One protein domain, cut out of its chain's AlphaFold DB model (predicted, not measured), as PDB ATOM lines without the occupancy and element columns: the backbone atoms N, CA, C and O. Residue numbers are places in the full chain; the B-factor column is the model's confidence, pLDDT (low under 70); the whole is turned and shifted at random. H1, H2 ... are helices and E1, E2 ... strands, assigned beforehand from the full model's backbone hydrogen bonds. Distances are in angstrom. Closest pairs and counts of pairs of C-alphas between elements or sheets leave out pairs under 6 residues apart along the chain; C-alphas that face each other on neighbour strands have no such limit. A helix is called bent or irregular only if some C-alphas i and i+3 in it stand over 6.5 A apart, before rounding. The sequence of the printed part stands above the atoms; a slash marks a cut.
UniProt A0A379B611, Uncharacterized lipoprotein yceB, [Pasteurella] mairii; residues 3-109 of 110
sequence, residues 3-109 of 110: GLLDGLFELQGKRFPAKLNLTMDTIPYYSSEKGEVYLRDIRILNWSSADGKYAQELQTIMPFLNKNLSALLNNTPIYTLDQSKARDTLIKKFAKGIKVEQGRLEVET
ATOM      1  N   GLY A   3     -23.231  30.888  33.422       89.25
ATOM      2  CA  GLY A   3     -23.052  32.024  34.323       89.25
ATOM      3  C   GLY A   3     -23.501  33.346  33.708       89.25
ATOM      4  O   GLY A   3     -23.594  33.467  32.489       89.25
ATOM      5  N   LEU A   4     -23.774  34.323  34.574       92.00
ATOM      6  CA  LEU A   4     -24.054  35.704  34.195       92.00
ATOM      7  C   LEU A   4     -22.786  36.534  34.401       92.00
ATOM      8  O   LEU A   4     -22.241  36.566  35.502       92.00
ATOM      9  N   LEU A   5     -22.337  37.216  33.356       89.88
ATOM     10  CA  LEU A   5     -21.285  38.218  33.440       89.88
ATOM     11  C   LEU A   5     -21.932  39.598  33.325       89.88
ATOM     12  O   LEU A   5     -22.579  39.899  32.328       89.88
ATOM     13  N   ASP A   6     -21.765  40.417  34.356       92.94
ATOM     14  CA  ASP A   6     -22.283  41.784  34.440       92.94
ATOM     15  C   ASP A   6     -21.092  42.737  34.553       92.94
ATOM     16  O   ASP A   6     -20.251  42.575  35.442       92.94
ATOM     17  N   GLY A   7     -20.965  43.681  33.622       91.00
ATOM     18  CA  GLY A   7     -19.797  44.548  33.594       91.00
ATOM     19  C   GLY A   7     -19.861  45.702  32.605       91.00
ATOM     20  O   GLY A   7     -20.766  45.820  31.778       91.00
ATOM     21  N   LEU A   8     -18.853  46.568  32.712       91.81
ATOM     22  CA  LEU A   8     -18.608  47.672  31.792       91.81
ATOM     23  C   LEU A   8     -17.598  47.232  30.731       91.81
ATOM     24  O   LEU A   8     -16.455  46.915  31.054       91.81
ATOM     25  N   PHE A   9     -18.016  47.241  29.471       89.25
ATOM     26  CA  PHE A   9     -17.187  46.863  28.332       89.25
ATOM     27  C   PHE A   9     -16.683  48.097  27.599       89.25
ATOM     28  O   PHE A   9     -17.364  49.119  27.577       89.25
ATOM     29  N   GLU A  10     -15.506  47.998  26.979       88.94
ATOM     30  CA  GLU A  10     -14.925  49.064  26.164       88.94
ATOM     31  C   GLU A  10     -14.623  48.549  24.751       88.94
ATOM     32  O   GLU A  10     -13.936  47.543  24.580       88.94
ATOM     33  N   LEU A  11     -15.134  49.245  23.733       86.62
ATOM     34  CA  LEU A  11     -14.865  48.977  22.321       86.62
ATOM     35  C   LEU A  11     -14.592  50.303  21.610       86.62
ATOM     36  O   LEU A  11     -15.440  51.191  21.605       86.62
ATOM     37  N   GLN A  12     -13.408  50.441  21.006       86.94
ATOM     38  CA  GLN A  12     -12.999  51.656  20.278       86.94
ATOM     39  C   GLN A  12     -13.170  52.948  21.110       86.94
ATOM     40  O   GLN A  12     -13.652  53.965  20.613       86.94
ATOM     41  N   GLY A  13     -12.837  52.897  22.405       88.81
ATOM     42  CA  GLY A  13     -12.973  54.026  23.335       88.81
ATOM     43  C   GLY A  13     -14.405  54.318  23.802       88.81
ATOM     44  O   GLY A  13     -14.606  55.189  24.648       88.81
ATOM     45  N   LYS A  14     -15.414  53.592  23.303       89.81
ATOM     46  CA  LYS A  14     -16.791  53.673  23.802       89.81
ATOM     47  C   LYS A  14     -16.998  52.651  24.905       89.81
ATOM     48  O   LYS A  14     -16.737  51.465  24.707       89.81
ATOM     49  N   ARG A  15     -17.507  53.109  26.047       92.38
ATOM     50  CA  ARG A  15     -17.852  52.251  27.181       92.38
ATOM     51  C   ARG A  15     -19.347  51.988  27.226       92.38
ATOM     52  O   ARG A  15     -20.130  52.926  27.105       92.38
ATOM     53  N   PHE A  16     -19.736  50.736  27.431       91.00
ATOM     54  CA  PHE A  16     -21.137  50.342  27.521       91.00
ATOM     55  C   PHE A  16     -21.337  49.258  28.589       91.00
ATOM     56  O   PHE A  16     -20.565  48.296  28.644       91.00
ATOM     57  N   PRO A  17     -22.330  49.407  29.483       93.00
ATOM     58  CA  PRO A  17     -22.673  48.363  30.437       93.00
ATOM     59  C   PRO A  17     -23.420  47.247  29.709       93.00
ATOM     60  O   PRO A  17     -24.366  47.522  28.972       93.00
ATOM     61  N   ALA A  18     -23.028  45.995  29.921       92.31
ATOM     62  CA  ALA A  18     -23.736  44.857  29.351       92.31
ATOM     63  C   ALA A  18     -23.790  43.681  30.325       92.31
ATOM     64  O   ALA A  18     -22.919  43.496  31.176       92.31
ATOM     65  N   LYS A  19     -24.835  42.873  30.153       94.00
ATOM     66  CA  LYS A  19     -25.036  41.622  30.873       94.00
ATOM     67  C   LYS A  19     -25.042  40.479  29.874       94.00
ATOM     68  O   LYS A  19     -25.779  40.523  28.893       94.00
ATOM     69  N   LEU A  20     -24.227  39.466  30.119       93.06
ATOM     70  CA  LEU A  20     -24.029  38.326  29.236       93.06
ATOM     71  C   LEU A  20     -24.391  37.035  29.952       93.06
ATOM     72  O   LEU A  20     -23.821  36.727  30.994       93.06
ATOM     73  N   ASN A  21     -25.267  36.243  29.349       94.50
ATOM     74  CA  ASN A  21     -25.356  34.832  29.686       94.50
ATOM     75  C   ASN A  21     -24.240  34.104  28.946       94.50
ATOM     76  O   ASN A  21     -24.111  34.246  27.733       94.50
ATOM     77  N   LEU A  22     -23.445  33.324  29.667       93.81
ATOM     78  CA  LEU A  22     -22.370  32.511  29.119       93.81
ATOM     79  C   LEU A  22     -22.652  31.046  29.417       93.81
ATOM     80  O   LEU A  22     -23.008  30.687  30.538       93.81
ATOM     81  N   THR A  23     -22.437  30.190  28.429       94.62
ATOM     82  CA  THR A  23     -22.320  28.745  28.608       94.62
ATOM     83  C   THR A  23     -20.898  28.353  28.263       94.62
ATOM     84  O   THR A  23     -20.402  28.683  27.188       94.62
ATOM     85  N   MET A  24     -20.240  27.664  29.183       92.75
ATOM     86  CA  MET A  24     -18.829  27.314  29.088       92.75
ATOM     87  C   MET A  24     -18.618  25.842  29.411       92.75
ATOM     88  O   MET A  24     -19.363  25.258  30.208       92.75
ATOM     89  N   ASP A  25     -17.564  25.266  28.857       93.19
ATOM     90  CA  ASP A  25     -16.963  24.044  29.366       93.19
ATOM     91  C   ASP A  25     -15.545  24.294  29.881       93.19
ATOM     92  O   ASP A  25     -14.955  25.357  29.681       93.19
ATOM     93  N   THR A  26     -15.076  23.344  30.684       93.06
ATOM     94  CA  THR A  26     -13.810  23.414  31.406       93.06
ATOM     95  C   THR A  26     -13.496  22.056  32.020       93.06
ATOM     96  O   THR A  26     -14.383  21.209  32.169       93.06
ATOM     97  N   ILE A  27     -12.244  21.876  32.421       93.38
ATOM     98  CA  ILE A  27     -11.757  20.725  33.164       93.38
ATOM     99  C   ILE A  27     -11.300  21.201  34.551       93.38
ATOM    100  O   ILE A  27     -10.303  21.925  34.657       93.38
ATOM    101  N   PRO A  28     -12.001  20.812  35.631       94.81
ATOM    102  CA  PRO A  28     -11.516  21.026  36.986       94.81
ATOM    103  C   PRO A  28     -10.177  20.316  37.202       94.81
ATOM    104  O   PRO A  28     -10.021  19.145  36.862       94.81
ATOM    105  N   TYR A  29      -9.219  21.015  37.800       94.62
ATOM    106  CA  TYR A  29      -7.890  20.490  38.099       94.62
ATOM    107  C   TYR A  29      -7.517  20.781  39.549       94.62
ATOM    108  O   TYR A  29      -7.561  21.932  39.981       94.62
ATOM    109  N   TYR A  30      -7.098  19.755  40.288       95.69
ATOM    110  CA  TYR A  30      -6.598  19.907  41.650       95.69
ATOM    111  C   TYR A  30      -5.068  19.980  41.679       95.69
ATOM    112  O   TYR A  30      -4.380  19.083  41.196       95.69
ATOM    113  N   SER A  31      -4.540  21.042  42.288       94.44
ATOM    114  CA  SER A  31      -3.125  21.188  42.623       94.44
ATOM    115  C   SER A  31      -2.889  20.700  44.050       94.44
ATOM    116  O   SER A  31      -3.218  21.402  45.009       94.44
ATOM    117  N   SER A  32      -2.291  19.518  44.203       90.44
ATOM    118  CA  SER A  32      -1.963  18.948  45.518       90.44
ATOM    119  C   SER A  32      -0.894  19.745  46.266       90.44
ATOM    120  O   SER A  32      -0.935  19.841  47.490       90.44
ATOM    121  N   GLU A  33       0.046  20.352  45.537       90.62
ATOM    122  CA  GLU A  33       1.103  21.193  46.106       90.62
ATOM    123  C   GLU A  33       0.506  22.406  46.833       90.62
ATOM    124  O   GLU A  33       0.807  22.680  48.001       90.62
ATOM    125  N   LYS A  34      -0.413  23.104  46.162       93.44
ATOM    126  CA  LYS A  34      -1.027  24.318  46.702       93.44
ATOM    127  C   LYS A  34      -2.230  24.009  47.595       93.44
ATOM    128  O   LYS A  34      -2.439  24.688  48.598       93.44
ATOM    129  N   GLY A  35      -2.932  22.907  47.335       94.81
ATOM    130  CA  GLY A  35      -4.213  22.584  47.960       94.81
ATOM    131  C   GLY A  35      -5.347  23.403  47.345       94.81
ATOM    132  O   GLY A  35      -6.160  23.973  48.063       94.81
ATOM    133  N   GLU A  36      -5.362  23.517  46.020       96.75
ATOM    134  CA  GLU A  36      -6.230  24.439  45.280       96.75
ATOM    135  C   GLU A  36      -6.895  23.741  44.097       96.75
ATOM    136  O   GLU A  36      -6.296  22.872  43.463       96.75
ATOM    137  N   VAL A  37      -8.119  24.147  43.767       96.12
ATOM    138  CA  VAL A  37      -8.851  23.689  42.582       96.12
ATOM    139  C   VAL A  37      -8.922  24.825  41.574       96.12
ATOM    140  O   VAL A  37      -9.332  25.933  41.905       96.12
ATOM    141  N   TYR A  38      -8.559  24.525  40.335       95.62
ATOM    142  CA  TYR A  38      -8.567  25.432  39.195       95.62
ATOM    143  C   TYR A  38      -9.564  24.951  38.146       95.62
ATOM    144  O   TYR A  38      -9.875  23.761  38.075       95.62
ATOM    145  N   LEU A  39     -10.013  25.867  37.296       94.06
ATOM    146  CA  LEU A  39     -10.742  25.543  36.075       94.06
ATOM    147  C   LEU A  39      -9.798  25.739  34.893       94.06
ATOM    148  O   LEU A  39      -9.376  26.861  34.626       94.06
ATOM    149  N   ARG A  40      -9.426  24.647  34.222       92.12
ATOM    150  CA  ARG A  40      -8.536  24.664  33.055       92.12
ATOM    151  C   ARG A  40      -9.318  24.487  31.764       92.12
ATOM    152  O   ARG A  40     -10.471  24.056  31.788       92.12
ATOM    153  N   ASP A  41      -8.681  24.818  30.647       90.62
ATOM    154  CA  ASP A  41      -9.231  24.632  29.301       90.62
ATOM    155  C   ASP A  41     -10.635  25.232  29.151       90.62
ATOM    156  O   ASP A  41     -11.552  24.593  28.640       90.62
ATOM    157  N   ILE A  42     -10.811  26.463  29.646       91.31
ATOM    158  CA  ILE A  42     -12.067  27.205  29.504       91.31
ATOM    159  C   ILE A  42     -12.388  27.382  28.022       91.31
ATOM    160  O   ILE A  42     -11.572  27.911  27.264       91.31
ATOM    161  N   ARG A  43     -13.607  27.023  27.614       90.38
ATOM    162  CA  ARG A  43     -14.138  27.403  26.301       90.38
ATOM    163  C   ARG A  43     -15.558  27.909  26.448       90.38
ATOM    164  O   ARG A  43     -16.402  27.283  27.087       90.38
ATOM    165  N   ILE A  44     -15.836  29.057  25.837       91.56
ATOM    166  CA  ILE A  44     -17.197  29.578  25.722       91.56
ATOM    167  C   ILE A  44     -17.891  28.818  24.586       91.56
ATOM    168  O   ILE A  44     -17.513  28.944  23.424       91.56
ATOM    169  N   LEU A  45     -18.906  28.028  24.934       93.19
ATOM    170  CA  LEU A  45     -19.724  27.249  24.002       93.19
ATOM    171  C   LEU A  45     -20.850  28.086  23.399       93.19
ATOM    172  O   LEU A  45     -21.189  27.936  22.230       93.19
ATOM    173  N   ASN A  46     -21.450  28.948  24.217       92.75
ATOM    174  CA  ASN A  46     -22.526  29.830  23.800       92.75
ATOM    175  C   ASN A  46     -22.517  31.109  24.635       92.75
ATOM    176  O   ASN A  46     -22.056  31.117  25.780       92.75
ATOM    177  N   TRP A  47     -23.065  32.180  24.077       92.38
ATOM    178  CA  TRP A  47     -23.287  33.424  24.793       92.38
ATOM    179  C   TRP A  47     -24.541  34.129  24.273       92.38
ATOM    180  O   TRP A  47     -24.929  33.968  23.118       92.38
ATOM    181  N   SER A  48     -25.175  34.931  25.123       92.19
ATOM    182  CA  SER A  48     -26.262  35.818  24.714       92.19
ATOM    183  C   SER A  48     -26.246  37.099  25.537       92.19
ATOM    184  O   SER A  48     -25.850  37.092  26.701       92.19
ATOM    185  N   SER A  49     -26.728  38.199  24.958       92.38
ATOM    186  CA  SER A  49     -27.069  39.380  25.755       92.38
ATOM    187  C   SER A  49     -28.250  39.038  26.669       92.38
ATOM    188  O   SER A  49     -29.220  38.423  26.221       92.38
ATOM    189  N   ALA A  50     -28.156  39.372  27.954       91.25
ATOM    190  CA  ALA A  50     -29.195  39.074  28.936       91.25
ATOM    191  C   ALA A  50     -30.369  40.062  28.860       91.25
ATOM    192  O   ALA A  50     -31.488  39.699  29.205       91.25
ATOM    193  N   ASP A  51     -30.132  41.291  28.387       90.38
ATOM    194  CA  ASP A  51     -31.150  42.333  28.199       90.38
ATOM    195  C   ASP A  51     -31.372  42.703  26.719       90.38
ATOM    196  O   ASP A  51     -32.102  43.645  26.410       90.38
ATOM    197  N   GLY A  52     -30.744  41.963  25.799       86.81
ATOM    198  CA  GLY A  52     -30.851  42.154  24.351       86.81
ATOM    199  C   GLY A  52     -30.055  43.341  23.802       86.81
ATOM    200  O   GLY A  52     -30.046  43.556  22.590       86.81
ATOM    201  N   LYS A  53     -29.362  44.107  24.650       88.38
ATOM    202  CA  LYS A  53     -28.592  45.278  24.217       88.38
ATOM    203  C   LYS A  53     -27.204  44.893  23.722       88.38
ATOM    204  O   LYS A  53     -26.648  43.869  24.124       88.38
ATOM    205  N   TYR A  54     -26.651  45.754  22.866       88.19
ATOM    206  CA  TYR A  54     -25.262  45.727  22.397       88.19
ATOM    207  C   TYR A  54     -24.821  44.416  21.726       88.19
ATOM    208  O   TYR A  54     -23.641  44.081  21.737       88.19
ATOM    209  N   ALA A  55     -25.748  43.624  21.172       88.00
ATOM    210  CA  ALA A  55     -25.440  42.291  20.647       88.00
ATOM    211  C   ALA A  55     -24.339  42.303  19.567       88.00
ATOM    212  O   ALA A  55     -23.508  41.396  19.524       88.00
ATOM    213  N   GLN A  56     -24.297  43.341  18.728       88.81
ATOM    214  CA  GLN A  56     -23.321  43.452  17.644       88.81
ATOM    215  C   GLN A  56     -21.934  43.886  18.146       88.81
ATOM    216  O   GLN A  56     -20.907  43.343  17.727       88.81
ATOM    217  N   GLU A  57     -21.889  44.814  19.099       89.88
ATOM    218  CA  GLU A  57     -20.671  45.213  19.798       89.88
ATOM    219  C   GLU A  57     -20.095  44.037  20.590       89.88
ATOM    220  O   GLU A  57     -18.900  43.753  20.500       89.88
ATOM    221  N   LEU A  58     -20.964  43.302  21.295       89.00
ATOM    222  CA  LEU A  58     -20.628  42.084  22.027       89.00
ATOM    223  C   LEU A  58     -19.998  41.043  21.098       89.00
ATOM    224  O   LEU A  58     -18.916  40.542  21.400       89.00
ATOM    225  N   GLN A  59     -20.592  40.793  19.927       90.12
ATOM    226  CA  GLN A  59     -20.050  39.852  18.941       90.12
ATOM    227  C   GLN A  59     -18.614  40.201  18.520       90.12
ATOM    228  O   GLN A  59     -17.785  39.308  18.350       90.12
ATOM    229  N   THR A  60     -18.303  41.494  18.412       90.50
ATOM    230  CA  THR A  60     -16.967  41.977  18.035       90.50
ATOM    231  C   THR A  60     -15.937  41.759  19.149       90.50
ATOM    232  O   THR A  60     -14.783  41.438  18.868       90.50
ATOM    233  N   ILE A  61     -16.334  41.897  20.418       89.00
ATOM    234  CA  ILE A  61     -15.420  41.744  21.564       89.00
ATOM    235  C   ILE A  61     -15.277  40.298  22.054       89.00
ATOM    236  O   ILE A  61     -14.332  40.005  22.788       89.00
ATOM    237  N   MET A  62     -16.171  39.383  21.659       88.69
ATOM    238  CA  MET A  62     -16.173  37.998  22.149       88.69
ATOM    239  C   MET A  62     -14.830  37.267  22.020       88.69
ATOM    240  O   MET A  62     -14.448  36.600  22.985       88.69
ATOM    241  N   PRO A  63     -14.064  37.379  20.913       89.88
ATOM    242  CA  PRO A  63     -12.761  36.721  20.823       89.88
ATOM    243  C   PRO A  63     -11.783  37.204  21.901       89.88
ATOM    244  O   PRO A  63     -11.061  36.406  22.504       89.88
ATOM    245  N   PHE A  64     -11.791  38.510  22.187       89.19
ATOM    246  CA  PHE A  64     -10.976  39.095  23.246       89.19
ATOM    247  C   PHE A  64     -11.473  38.657  24.625       89.19
ATOM    248  O   PHE A  64     -10.668  38.224  25.450       89.19
ATOM    249  N   LEU A  65     -12.787  38.700  24.868       89.00
ATOM    250  CA  LEU A  65     -13.376  38.228  26.120       89.00
ATOM    251  C   LEU A  65     -12.999  36.768  26.396       89.00
ATOM    252  O   LEU A  65     -12.533  36.464  27.489       89.00
ATOM    253  N   ASN A  66     -13.114  35.886  25.399       89.25
ATOM    254  CA  ASN A  66     -12.762  34.473  25.524       89.25
ATOM    255  C   ASN A  66     -11.292  34.286  25.925       89.25
ATOM    256  O   ASN A  66     -10.996  33.547  26.863       89.25
ATOM    257  N   LYS A  67     -10.368  34.997  25.265       90.06
ATOM    258  CA  LYS A  67      -8.933  34.939  25.584       90.06
ATOM    259  C   LYS A  67      -8.649  35.383  27.021       90.06
ATOM    260  O   LYS A  67      -7.917  34.702  27.735       90.06
ATOM    261  N   ASN A  68      -9.213  36.514  27.440       89.81
ATOM    262  CA  ASN A  68      -8.948  37.071  28.766       89.81
ATOM    263  C   ASN A  68      -9.602  36.250  29.875       89.81
ATOM    264  O   ASN A  68      -8.955  35.976  30.880       89.81
ATOM    265  N   LEU A  69     -10.848  35.812  29.680       88.69
ATOM    266  CA  LEU A  69     -11.544  34.961  30.641       88.69
ATOM    267  C   LEU A  69     -10.799  33.637  30.835       88.69
ATOM    268  O   LEU A  69     -10.578  33.221  31.970       88.69
ATOM    269  N   SER A  70     -10.343  33.027  29.737       89.38
ATOM    270  CA  SER A  70      -9.530  31.808  29.789       89.38
ATOM    271  C   SER A  70      -8.220  32.043  30.538       89.38
ATOM    272  O   SER A  70      -7.875  31.274  31.430       89.38
ATOM    273  N   ALA A  71      -7.499  33.127  30.227       90.38
ATOM    274  CA  ALA A  71      -6.244  33.457  30.900       90.38
ATOM    275  C   ALA A  71      -6.430  33.704  32.408       90.38
ATOM    276  O   ALA A  71      -5.609  33.252  33.208       90.38
ATOM    277  N   LEU A  72      -7.509  34.385  32.797       90.56
ATOM    278  CA  LEU A  72      -7.835  34.666  34.191       90.56
ATOM    279  C   LEU A  72      -8.181  33.387  34.961       90.56
ATOM    280  O   LEU A  72      -7.543  33.083  35.969       90.56
ATOM    281  N   LEU A  73      -9.177  32.633  34.491       89.44
ATOM    282  CA  LEU A  73      -9.694  31.460  35.201       89.44
ATOM    283  C   LEU A  73      -8.698  30.297  35.239       89.44
ATOM    284  O   LEU A  73      -8.613  29.626  36.262       89.44
ATOM    285  N   ASN A  74      -7.874  30.118  34.198       90.06
ATOM    286  CA  ASN A  74      -6.821  29.097  34.210       90.06
ATOM    287  C   ASN A  74      -5.808  29.302  35.351       90.06
ATOM    288  O   ASN A  74      -5.192  28.335  35.799       90.06
ATOM    289  N   ASN A  75      -5.625  30.544  35.810       90.12
ATOM    290  CA  ASN A  75      -4.643  30.905  36.835       90.12
ATOM    291  C   ASN A  75      -5.271  31.315  38.173       90.12
ATOM    292  O   ASN A  75      -4.542  31.588  39.125       90.12
ATOM    293  N   THR A  76      -6.602  31.349  38.262       93.69
ATOM    294  CA  THR A  76      -7.321  31.734  39.479       93.69
ATOM    295  C   THR A  76      -7.935  30.489  40.116       93.69
ATOM    296  O   THR A  76      -8.747  29.822  39.468       93.69
ATOM    297  N   PRO A  77      -7.584  30.147  41.367       95.94
ATOM    298  CA  PRO A  77      -8.214  29.029  42.047       95.94
ATOM    299  C   PRO A  77      -9.688  29.354  42.318       95.94
ATOM    300  O   PRO A  77     -10.023  30.418  42.836       95.94
ATOM    301  N   ILE A  78     -10.577  28.422  41.986       93.81
ATOM    302  CA  ILE A  78     -12.005  28.500  42.332       93.81
ATOM    303  C   ILE A  78     -12.290  27.975  43.739       93.81
ATOM    304  O   ILE A  78     -13.380  28.173  44.272       93.81
ATOM    305  N   TYR A  79     -11.320  27.281  44.334       94.75
ATOM    306  CA  TYR A  79     -11.389  26.784  45.697       94.75
ATOM    307  C   TYR A  79      -9.980  26.602  46.260       94.75
ATOM    308  O   TYR A  79      -9.115  26.041  45.587       94.75
ATOM    309  N   THR A  80      -9.771  27.017  47.505       96.50
ATOM    310  CA  THR A  80      -8.511  26.836  48.236       96.50
ATOM    311  C   THR A  80      -8.819  26.141  49.555       96.50
ATOM    312  O   THR A  80      -9.706  26.572  50.290       96.50
ATOM    313  N   LEU A  81      -8.098  25.056  49.840       95.56
ATOM    314  CA  LEU A  81      -8.222  24.311  51.088       95.56
ATOM    315  C   LEU A  81      -7.791  25.172  52.274       95.56
ATOM    316  O   LEU A  81      -6.720  25.785  52.273       95.56
ATOM    317  N   ASP A  82      -8.615  25.169  53.314       96.06
ATOM    318  CA  ASP A  82      -8.410  25.949  54.522       96.06
ATOM    319  C   ASP A  82      -7.652  25.115  55.560       96.06
ATOM    320  O   ASP A  82      -8.224  24.292  56.270       96.06
ATOM    321  N   GLN A  83      -6.343  25.342  55.675       92.12
ATOM    322  CA  GLN A  83      -5.469  24.555  56.557       92.12
ATOM    323  C   GLN A  83      -5.767  24.725  58.057       92.12
ATOM    324  O   GLN A  83      -5.240  23.963  58.869       92.12
ATOM    325  N   SER A  84      -6.630  25.672  58.448       95.81
ATOM    326  CA  SER A  84      -7.137  25.738  59.825       95.81
ATOM    327  C   SER A  84      -8.125  24.604  60.141       95.81
ATOM    328  O   SER A  84      -8.349  24.278  61.307       95.81
ATOM    329  N   LYS A  85      -8.692  23.956  59.113       96.50
ATOM    330  CA  LYS A  85      -9.648  22.854  59.240       96.50
ATOM    331  C   LYS A  85      -8.944  21.512  59.087       96.50
ATOM    332  O   LYS A  85      -8.335  21.216  58.062       96.50
ATOM    333  N   ALA A  86      -9.124  20.632  60.073       94.94
ATOM    334  CA  ALA A  86      -8.527  19.294  60.065       94.94
ATOM    335  C   ALA A  86      -8.870  18.487  58.798       94.94
ATOM    336  O   ALA A  86      -8.000  17.827  58.234       94.94
ATOM    337  N   ARG A  87     -10.120  18.578  58.317       93.38
ATOM    338  CA  ARG A  87     -10.568  17.929  57.073       93.38
ATOM    339  C   ARG A  87      -9.717  18.348  55.875       93.38
ATOM    340  O   ARG A  87      -9.252  17.492  55.131       93.38
ATOM    341  N   ASP A  88      -9.517  19.643  55.696       94.44
ATOM    342  CA  ASP A  88      -8.841  20.205  54.529       94.44
ATOM    343  C   ASP A  88      -7.343  19.887  54.567       94.44
ATOM    344  O   ASP A  88      -6.750  19.544  53.544       94.44
ATOM    345  N   THR A  89      -6.752  19.866  55.764       93.69
ATOM    346  CA  THR A  89      -5.383  19.382  55.988       93.69
ATOM    347  C   THR A  89      -5.225  17.904  55.621       93.69
ATOM    348  O   THR A  89      -4.237  17.526  54.987       93.69
ATOM    349  N   LEU A  90      -6.202  17.053  55.961       92.62
ATOM    350  CA  LEU A  90      -6.201  15.645  55.554       92.62
ATOM    351  C   LEU A  90      -6.337  15.499  54.036       92.62
ATOM    352  O   LEU A  90      -5.579  14.740  53.433       92.62
ATOM    353  N   ILE A  91      -7.244  16.255  53.409       92.94
ATOM    354  CA  ILE A  91      -7.391  16.276  51.948       92.94
ATOM    355  C   ILE A  91      -6.062  16.675  51.308       92.94
ATOM    356  O   ILE A  91      -5.550  15.930  50.482       92.94
ATOM    357  N   LYS A  92      -5.438  17.778  51.732       93.00
ATOM    358  CA  LYS A  92      -4.155  18.222  51.170       93.00
ATOM    359  C   LYS A  92      -3.060  17.158  51.288       93.00
ATOM    360  O   LYS A  92      -2.265  16.992  50.367       93.00
ATOM    361  N   LYS A  93      -3.032  16.417  52.399       91.12
ATOM    362  CA  LYS A  93      -2.029  15.378  52.662       91.12
ATOM    363  C   LYS A  93      -2.221  14.111  51.822       91.12
ATOM    364  O   LYS A  93      -1.230  13.492  51.438       91.12
ATOM    365  N   PHE A  94      -3.465  13.696  51.581       91.88
ATOM    366  CA  PHE A  94      -3.765  12.375  51.016       91.88
ATOM    367  C   PHE A  94      -4.367  12.402  49.610       91.88
ATOM    368  O   PHE A  94      -4.263  11.404  48.900       91.88
ATOM    369  N   ALA A  95      -4.966  13.516  49.190       92.00
ATOM    370  CA  ALA A  95      -5.535  13.660  47.858       92.00
ATOM    371  C   ALA A  95      -4.452  13.535  46.783       92.00
ATOM    372  O   ALA A  95      -3.449  14.255  46.800       92.00
ATOM    373  N   LYS A  96      -4.685  12.644  45.822       88.56
ATOM    374  CA  LYS A  96      -3.874  12.490  44.608       88.56
ATOM    375  C   LYS A  96      -4.512  13.162  43.399       88.56
ATOM    376  O   LYS A  96      -3.804  13.526  42.468       88.56
ATOM    377  N   GLY A  97      -5.821  13.377  43.447       92.19
ATOM    378  CA  GLY A  97      -6.580  13.983  42.368       92.19
ATOM    379  C   GLY A  97      -8.005  14.304  42.787       92.19
ATOM    380  O   GLY A  97      -8.362  14.250  43.970       92.19
ATOM    381  N   ILE A  98      -8.808  14.649  41.788       94.56
ATOM    382  CA  ILE A  98     -10.243  14.856  41.925       94.56
ATOM    383  C   ILE A  98     -10.968  14.135  40.798       94.56
ATOM    384  O   ILE A  98     -10.504  14.122  39.659       94.56
ATOM    385  N   LYS A  99     -12.153  13.622  41.113       93.94
ATOM    386  CA  LYS A  99     -13.097  13.062  40.156       93.94
ATOM    387  C   LYS A  99     -14.319  13.962  40.056       93.94
ATOM    388  O   LYS A  99     -14.844  14.429  41.067       93.94
ATOM    389  N   VAL A 100     -14.772  14.209  38.832       92.50
ATOM    390  CA  VAL A 100     -16.011  14.949  38.585       92.50
ATOM    391  C   VAL A 100     -17.179  13.973  38.639       92.50
ATOM    392  O   VAL A 100     -17.277  13.073  37.810       92.50
ATOM    393  N   GLU A 101     -18.069  14.177  39.602       94.31
ATOM    394  CA  GLU A 101     -19.323  13.444  39.756       94.31
ATOM    395  C   GLU A 101     -20.507  14.395  39.574       94.31
ATOM    396  O   GLU A 101     -20.367  15.624  39.588       94.31
ATOM    397  N   GLN A 102     -21.708  13.842  39.409       90.25
ATOM    398  CA  GLN A 102     -22.897  14.670  39.235       90.25
ATOM    399  C   GLN A 102     -23.095  15.601  40.445       90.25
ATOM    400  O   GLN A 102     -23.398  15.168  41.559       90.25
ATOM    401  N   GLY A 103     -22.913  16.902  40.204       89.94
ATOM    402  CA  GLY A 103     -23.098  17.967  41.190       89.94
ATOM    403  C   GLY A 103     -21.967  18.135  42.211       89.94
ATOM    404  O   GLY A 103     -22.115  18.967  43.103       89.94
ATOM    405  N   ARG A 104     -20.856  17.388  42.123       92.00
ATOM    406  CA  ARG A 104     -19.755  17.499  43.097       92.00
ATOM    407  C   ARG A 104     -18.399  17.065  42.546       92.00
ATOM    408  O   ARG A 104     -18.309  16.295  41.598       92.00
ATOM    409  N   LEU A 105     -17.345  17.540  43.204       91.56
ATOM    410  CA  LEU A 105     -15.993  17.017  43.046       91.56
ATOM    411  C   LEU A 105     -15.709  16.064  44.203       91.56
ATOM    412  O   LEU A 105     -15.862  16.438  45.368       91.56
ATOM    413  N   GLU A 106     -15.306  14.842  43.881       93.38
ATOM    414  CA  GLU A 106     -14.845  13.867  44.862       93.38
ATOM    415  C   GLU A 106     -13.322  13.838  44.886       93.38
ATOM    416  O   GLU A 106     -12.663  13.985  43.860       93.38
ATOM    417  N   VAL A 107     -12.756  13.681  46.076       91.00
ATOM    418  CA  VAL A 107     -11.307  13.604  46.254       91.00
ATOM    419  C   VAL A 107     -10.860  12.168  46.020       91.00
ATOM    420  O   VAL A 107     -11.336  11.252  46.691       91.00
ATOM    421  N   GLU A 108      -9.900  11.979  45.123       90.00
ATOM    422  CA  GLU A 108      -9.289  10.674  44.888       90.00
ATOM    423  C   GLU A 108      -8.088  10.486  45.817       90.00
ATOM    424  O   GLU A 108      -7.199  11.338  45.904       90.00
ATOM    425  N   THR A 109      -8.080   9.369  46.547       79.81
ATOM    426  CA  THR A 109      -7.076   9.056  47.584       79.81
ATOM    427  C   THR A 109      -6.325   7.746  47.333       79.81
ATOM    428  O   THR A 109      -5.438   7.407  48.117       79.81
TER     429      THR A 109
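What this domain is: This is residues 3 to 109 of the 110 residues of the protein "Uncharacterized lipoprotein yceB" of [Pasteurella] mairii (UniProt A0A379B611). A long antiparallel sheet of four strands, E1 to E4, its strands bent and its width curled like part of a barrel, wraps round one long kinked helix, H1. At one end of this body, the short helix H2 lies beyond the sheet, and the two-stranded hairpin of E5 and E6 lies beside the last part of E2, with E5 packing on E2 near Tyr 30. The printed part has 107 residues with two named helices and six named strands, in the order E1 E2 E3 H1 E4 H2 E5 E6; the class is mixed, helices and strands. The whole is loose, with a radius of gyration of the C-alphas of 17.6 A, and elongated, spanning 50 by 27 by 20 A.

How they stand to each other: The larger sheet runs E1, residues 3 to 11, E2, residues 14 to 31, E3, residues 36 to 49, and E4, residues 77 to 80, and is twisted. E1, E2 and E3 form a meander, each strand the antiparallel neighbour of the one before. In the hairpin E1 and E2, N 5 and O 20 are 2.8 A apart, within hydrogen-bond range; in the hairpin E2 and E3, N 29 and O 38 are 2.8 A apart. E4, an edge strand, is antiparallel to E3, with N 37 and O 79 at 2.8 A. E1 bends by 67 degrees at residue 8, E2 by 78 degrees at residue 27 and E3 by 74 degrees at residue 45. H1, residues 55 to 75, is on this sheet, which curls round it; the closest C-alphas of H1 and E3 are those of Asn 74 and Arg 40, 4.9 A apart. H1 has a kink of 55 degrees near residue 63 and is irregular, with C-alphas 60 and 63 at 7.3 A. E2 and H1 are near each other, with 13 pairs of C-alphas within 10 A. E5, residues 97 to 101, comes closest to E2 at the C-alphas of Gly 97 and Tyr 30, 6.0 A apart. E5 forms a hairpin with E6, residues 104 to 108, where N 99 and O 106 are 2.8 A apart. H2, residues 86 to 94, is only just not on the larger sheet, with 4 pairs of C-alphas within 10 A, and is apart from H1. Every O i to N i+4 pair is within hydrogen-bond range in H2, and 14 of 17 are in H1.

Where its parts are: From first to last C-alpha, E2 measures 40.0 A, E3 32.2 A, H1 28.7 A and E1 22.3 A. E1 begins at C-alpha 3 (-23.052, 32.024, 34.323), H1 at C-alpha 55 (-25.440, 42.291, 20.647), and E6 ends at C-alpha 108 (-9.289, 10.674, 44.888).

The domain as a whole: The two C-alphas farthest apart are those of Lys 14 and Thr 109, at 51.5 A. The printed part has no cut, and the seven links between successive elements are tight. The mean pLDDT of the printed part is 91.8, and no printed residue is under 70.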